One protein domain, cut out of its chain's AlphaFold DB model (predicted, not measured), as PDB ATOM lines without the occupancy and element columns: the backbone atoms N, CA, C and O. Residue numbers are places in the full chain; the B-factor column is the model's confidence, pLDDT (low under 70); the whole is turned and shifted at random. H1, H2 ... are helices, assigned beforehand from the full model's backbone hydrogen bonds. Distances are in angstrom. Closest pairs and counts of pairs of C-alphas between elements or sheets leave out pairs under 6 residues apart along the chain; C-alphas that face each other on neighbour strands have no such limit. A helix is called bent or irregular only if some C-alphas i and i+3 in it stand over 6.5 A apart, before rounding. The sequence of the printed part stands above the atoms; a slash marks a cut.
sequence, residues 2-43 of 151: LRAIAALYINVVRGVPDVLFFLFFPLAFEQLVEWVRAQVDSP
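What this domain is: This is residues 2 to 43 of the 151 residues of the protein "Sugar phosphate isomerase/epimerase" of Armatimonadetes bacterium (UniProt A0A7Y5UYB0). Two helices make an open, flat V, with the shorter H1 as one arm and the longer H2 as the other, and a small turn of residues 14 to 17 at the corner. The space between the arms is empty, and H2, which has a kink, ends in a short tail of residues 41 to 43. The printed part has 42 residues, with two named helices in the order H1, H2 and no named strand; the class is all helix. It is only just loose, close to extended, with a radius of gyration of the C-alphas of 13.6 A and spans of 37 by 28 by 8 A.

Where its parts are: H1 runs from Leu 2, C-alpha at (25.375, 27.465, -47.334), to Val 13, and is 16.9 A long from first to last C-alpha. H2 holds residues 18 to 40 and is 32.0 A long, from C-alpha 18 at (17.439, 6.705, -33.321) to C-alpha 40 at (41.401, 10.234, -54.303).

How they stand to each other: H1 and H2 are only just apart, their closest C-alphas being 8.2 A from each other. A tight link of 4 residues joins them. Residues 2 to 12, 14 to 20 and 22 to 43 stand free. H2 has a kink of 35 degrees near residue 25 and is only just irregular: C-alphas 23 and 26 are 6.8 A apart. In H1 every O i to N i+4 pair is within hydrogen-bond range; in H2 17 of 19 are.

The domain as a whole: The two C-alphas farthest apart, those of Gly 15 and Pro 43, are 37.9 A from each other. The printed part has no cut and no long link. The mean pLDDT of the printed part is 73.9; residues 2 to 3, 6 to 7 and 9 to 23 are under 70.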
ATOM      1  N   LEU A   2      24.755  28.566 -48.104       68.06
ATOM      2  CA  LEU A   2      25.375  27.465 -47.334       68.06
ATOM      3  C   LEU A   2      24.749  27.240 -45.947       68.06
ATOM      4  O   LEU A   2      24.442  26.112 -45.587       68.06
ATOM      5  N   ARG A   3      24.465  28.315 -45.200       60.69
ATOM      6  CA  ARG A   3      23.781  28.233 -43.895       60.69
ATOM      7  C   ARG A   3      22.374  27.632 -43.966       60.69
ATOM      8  O   ARG A   3      21.980  26.931 -43.047       60.69
ATOM      9  N   ALA A   4      21.628  27.905 -45.036       73.69
ATOM     10  CA  ALA A   4      20.274  27.379 -45.207       73.69
ATOM     11  C   ALA A   4      20.296  25.888 -45.575       73.69
ATOM     12  O   ALA A   4      19.503  25.119 -45.048       73.69
ATOM     13  N   ILE A   5      21.258  25.478 -46.408       78.06
ATOM     14  CA  ILE A   5      21.503  24.069 -46.743       78.06
ATOM     15  C   ILE A   5      21.953  23.300 -45.496       78.06
ATOM     16  O   ILE A   5      21.402  22.247 -45.196       78.06
ATOM     17  N   ALA A   6      22.885  23.861 -44.719       64.06
ATOM     18  CA  ALA A   6      23.320  23.276 -43.455       64.06
ATOM     19  C   ALA A   6      22.159  23.157 -42.456       64.06
ATOM     20  O   ALA A   6      21.997  22.117 -41.830       64.06
ATOM     21  N   ALA A   7      21.315  24.187 -42.335       64.06
ATOM     22  CA  ALA A   7      20.144  24.150 -41.463       64.06
ATOM     23  C   ALA A   7      19.107  23.105 -41.910       64.06
ATOM     24  O   ALA A   7      18.539  22.420 -41.065       64.06
ATOM     25  N   LEU A   8      18.874  22.957 -43.218       73.25
ATOM     26  CA  LEU A   8      17.995  21.919 -43.758       73.25
ATOM     27  C   LEU A   8      18.547  20.526 -43.442       73.25
ATOM     28  O   LEU A   8      17.831  19.708 -42.876       73.25
ATOM     29  N   TYR A   9      19.830  20.290 -43.726       66.88
ATOM     30  CA  TYR A   9      20.508  19.030 -43.426       66.88
ATOM     31  C   TYR A   9      20.432  18.687 -41.934       66.88
ATOM     32  O   TYR A   9      19.933  17.624 -41.585       66.88
ATOM     33  N   ILE A  10      20.815  19.618 -41.047       54.88
ATOM     34  CA  ILE A  10      20.789  19.430 -39.585       54.88
ATOM     35  C   ILE A  10      19.376  19.101 -39.078       54.88
ATOM     36  O   ILE A  10      19.229  18.316 -38.143       54.88
ATOM     37  N   ASN A  11      18.329  19.677 -39.677       59.38
ATOM     38  CA  ASN A  11      16.950  19.432 -39.252       59.38
ATOM     39  C   ASN A  11      16.352  18.131 -39.805       59.38
ATOM     40  O   ASN A  11      15.483  17.568 -39.147       59.38
ATOM     41  N   VAL A  12      16.828  17.615 -40.943       62.66
ATOM     42  CA  VAL A  12      16.440  16.276 -41.428       62.66
ATOM     43  C   VAL A  12      16.913  15.198 -40.451       62.66
ATOM     44  O   VAL A  12      16.146  14.300 -40.111       62.66
ATOM     45  N   VAL A  13      18.132  15.326 -39.917       53.88
ATOM     46  CA  VAL A  13      18.698  14.327 -38.989       53.88
ATOM     47  C   VAL A  13      17.993  14.304 -37.627       53.88
ATOM     48  O   VAL A  13      18.063  13.307 -36.924       53.88
ATOM     49  N   ARG A  14      17.270  15.372 -37.258       55.53
ATOM     50  CA  ARG A  14      16.516  15.459 -35.991       55.53
ATOM     51  C   ARG A  14      15.204  14.666 -35.976       55.53
ATOM     52  O   ARG A  14      14.604  14.550 -34.913       55.53
ATOM     53  N   GLY A  15      14.739  14.177 -37.128       53.91
ATOM     54  CA  GLY A  15      13.497  13.400 -37.259       53.91
ATOM     55  C   GLY A  15      13.709  11.931 -37.630       53.91
ATOM     56  O   GLY A  15      12.735  11.197 -37.779       53.91
ATOM     57  N   VAL A  16      14.961  11.507 -37.806       59.09
ATOM     58  CA  VAL A  16      15.315  10.105 -38.028       59.09
ATOM     59  C   VAL A  16      15.192   9.406 -36.672       59.09
ATOM     60  O   VAL A  16      15.892   9.812 -35.748       59.09
ATOM     61  N   PRO A  17      14.304   8.406 -36.506       62.81
ATOM     62  CA  PRO A  17      14.259   7.616 -35.280       62.81
ATOM     63  C   PRO A  17      15.660   7.099 -34.977       62.81
ATOM     64  O   PRO A  17      16.322   6.629 -35.904       62.81
ATOM     65  N   ASP A  18      16.092   7.139 -33.719       60.09
ATOM     66  CA  ASP A  18      17.439   6.705 -33.321       60.09
ATOM     67  C   ASP A  18      17.797   5.333 -33.920       60.09
ATOM     68  O   ASP A  18      18.901   5.134 -34.407       60.09
ATOM     69  N   VAL A  19      16.818   4.427 -34.032       60.84
ATOM     70  CA  VAL A  19      16.939   3.127 -34.719       60.84
ATOM     71  C   VAL A  19      17.447   3.243 -36.159       60.84
ATOM     72  O   VAL A  19      18.322   2.485 -36.561       60.84
ATOM     73  N   LEU A  20      16.905   4.164 -36.957       64.81
ATOM     74  CA  LEU A  20      17.348   4.369 -38.335       64.81
ATOM     75  C   LEU A  20      18.723   5.040 -38.373       64.81
ATOM     76  O   LEU A  20      19.513   4.730 -39.257       64.81
ATOM     77  N   PHE A  21      19.034   5.922 -37.418       66.25
ATOM     78  CA  PHE A  21      20.375   6.486 -37.305       66.25
ATOM     79  C   PHE A  21      21.394   5.385 -36.996       66.25
ATOM     80  O   PHE A  21      22.344   5.240 -37.747       66.25
ATOM     81  N   PHE A  22      21.162   4.537 -35.993       65.50
ATOM     82  CA  PHE A  22      22.057   3.422 -35.669       65.50
ATOM     83  C   PHE A  22      22.142   2.367 -36.780       65.50
ATOM     84  O   PHE A  22      23.200   1.790 -36.987       65.50
ATOM     85  N   LEU A  23      21.064   2.139 -37.536       67.12
ATOM     86  CA  LEU A  23      21.076   1.181 -38.645       67.12
ATOM     87  C   LEU A  23      21.826   1.712 -39.874       67.12
ATOM     88  O   LEU A  23      22.564   0.971 -40.520       67.12
ATOM     89  N   PHE A  24      21.616   2.982 -40.229       73.88
ATOM     90  CA  PHE A  24      22.158   3.550 -41.462       73.88
ATOM     91  C   PHE A  24      23.448   4.327 -41.262       73.88
ATOM     92  O   PHE A  24      24.168   4.501 -42.237       73.88
ATOM     93  N   PHE A  25      23.766   4.796 -40.055       75.94
ATOM     94  CA  PHE A  25      24.995   5.542 -39.811       75.94
ATOM     95  C   PHE A  25      26.240   4.697 -40.093       75.94
ATOM     96  O   PHE A  25      27.045   5.175 -40.887       75.94
ATOM     97  N   PRO A  26      26.407   3.469 -39.552       74.38
ATOM     98  CA  PRO A  26      27.583   2.655 -39.855       74.38
ATOM     99  C   PRO A  26      27.737   2.446 -41.363       74.38
ATOM    100  O   PRO A  26      28.796   2.720 -41.916       74.38
ATOM    101  N   LEU A  27      26.636   2.106 -42.045       76.94
ATOM    102  CA  LEU A  27      26.620   1.898 -43.492       76.94
ATOM    103  C   LEU A  27      26.957   3.175 -44.279       76.94
ATOM    104  O   LEU A  27      27.781   3.146 -45.186       76.94
ATOM    105  N   ALA A  28      26.320   4.301 -43.965       81.31
ATOM    106  CA  ALA A  28      26.530   5.563 -44.669       81.31
ATOM    107  C   ALA A  28      27.922   6.145 -44.393       81.31
ATOM    108  O   ALA A  28      28.519   6.769 -45.268       81.31
ATOM    109  N   PHE A  29      28.442   5.949 -43.181       83.50
ATOM    110  CA  PHE A  29      29.775   6.383 -42.794       83.50
ATOM    111  C   PHE A  29      30.854   5.541 -43.477       83.50
ATOM    112  O   PHE A  29      31.762   6.110 -44.078       83.50
ATOM    113  N   GLU A  30      30.710   4.216 -43.483       82.25
ATOM    114  CA  GLU A  30      31.568   3.309 -44.251       82.25
ATOM    115  C   GLU A  30      31.555   3.671 -45.744       82.25
ATOM    116  O   GLU A  30      32.606   3.880 -46.346       82.25
ATOM    117  N   GLN A  31      30.367   3.875 -46.328       84.69
ATOM    118  CA  GLN A  31      30.224   4.320 -47.717       84.69
ATOM    119  C   GLN A  31      30.902   5.665 -47.981       84.69
ATOM    120  O   GLN A  31      31.465   5.856 -49.055       84.69
ATOM    121  N   LEU A  32      30.852   6.606 -47.035       87.12
ATOM    122  CA  LEU A  32      31.530   7.893 -47.164       87.12
ATOM    123  C   LEU A  32      33.052   7.724 -47.147       87.12
ATOM    124  O   LEU A  32      33.727   8.328 -47.980       87.12
ATOM    125  N   VAL A  33      33.586   6.922 -46.224       86.38
ATOM    126  CA  VAL A  33      35.024   6.628 -46.138       86.38
ATOM    127  C   VAL A  33      35.503   5.998 -47.444       86.38
ATOM    128  O   VAL A  33      36.426   6.521 -48.073       86.38
ATOM    129  N   GLU A  34      34.817   4.958 -47.912       86.69
ATOM    130  CA  GLU A  34      35.135   4.284 -49.171       86.69
ATOM    131  C   GLU A  34      34.974   5.207 -50.381       86.69
ATOM    132  O   GLU A  34      35.833   5.232 -51.262       86.69
ATOM    133  N   TRP A  35      33.933   6.042 -50.411       89.44
ATOM    134  CA  TRP A  35      33.746   7.018 -51.479       89.44
ATOM    135  C   TRP A  35      34.901   8.022 -51.536       89.44
ATOM    136  O   TRP A  35      35.445   8.247 -52.614       89.44
ATOM    137  N   VAL A  36      35.327   8.586 -50.398       89.62
ATOM    138  CA  VAL A  36      36.475   9.507 -50.343       89.62
ATOM    139  C   VAL A  36      37.746   8.815 -50.836       89.62
ATOM    140  O   VAL A  36      38.478   9.393 -51.641       89.62
ATOM    141  N   ARG A  37      37.993   7.568 -50.413       90.00
ATOM    142  CA  ARG A  37      39.151   6.790 -50.879       90.00
ATOM    143  C   ARG A  37      39.108   6.555 -52.383       90.00
ATOM    144  O   ARG A  37      40.111   6.792 -53.049       90.00
ATOM    145  N   ALA A  38      37.951   6.178 -52.919       89.38
ATOM    146  CA  ALA A  38      37.760   5.970 -54.348       89.38
ATOM    147  C   ALA A  38      37.914   7.263 -55.169       89.38
ATOM    148  O   ALA A  38      38.390   7.208 -56.297       89.38
ATOM    149  N   GLN A  39      37.532   8.428 -54.628       93.44
ATOM    150  CA  GLN A  39      37.726   9.708 -55.324       93.44
ATOM    151  C   GLN A  39      39.198  10.127 -55.402       93.44
ATOM    152  O   GLN A  39      39.601  10.755 -56.377       93.44
ATOM    153  N   VAL A  40      39.985   9.837 -54.364       92.88
ATOM    154  CA  VAL A  40      41.401  10.234 -54.303       92.88
ATOM    155  C   VAL A  40      42.309   9.204 -54.978       92.88
ATOM    156  O   VAL A  40      43.340   9.593 -55.518       92.88
ATOM    157  N   ASP A  41      41.931   7.921 -54.942       90.44
ATOM    158  CA  ASP A  41      42.630   6.785 -55.561       90.44
ATOM    159  C   ASP A  41      44.148   6.802 -55.313       90.44
ATOM    160  O   ASP A  41      44.976   6.757 -56.222       90.44
ATOM    161  N   SER A  42      44.528   6.947 -54.040       91.69
ATOM    162  CA  SER A  42      45.930   7.001 -53.636       91.69
ATOM    163  C   SER A  42      46.187   6.152 -52.395       91.69
ATOM    164  O   SER A  42      45.518   6.346 -51.378       91.69
ATOM    165  N   PRO A  43      47.211   5.276 -52.415       87.50
ATOM    166  CA  PRO A  43      47.623   4.529 -51.230       87.50
ATOM    167  C   PRO A  43      48.217   5.431 -50.138       87.50
ATOM    168  O   PRO A  43      48.365   4.990 -49.007       87.50
TER     169      PRO A  43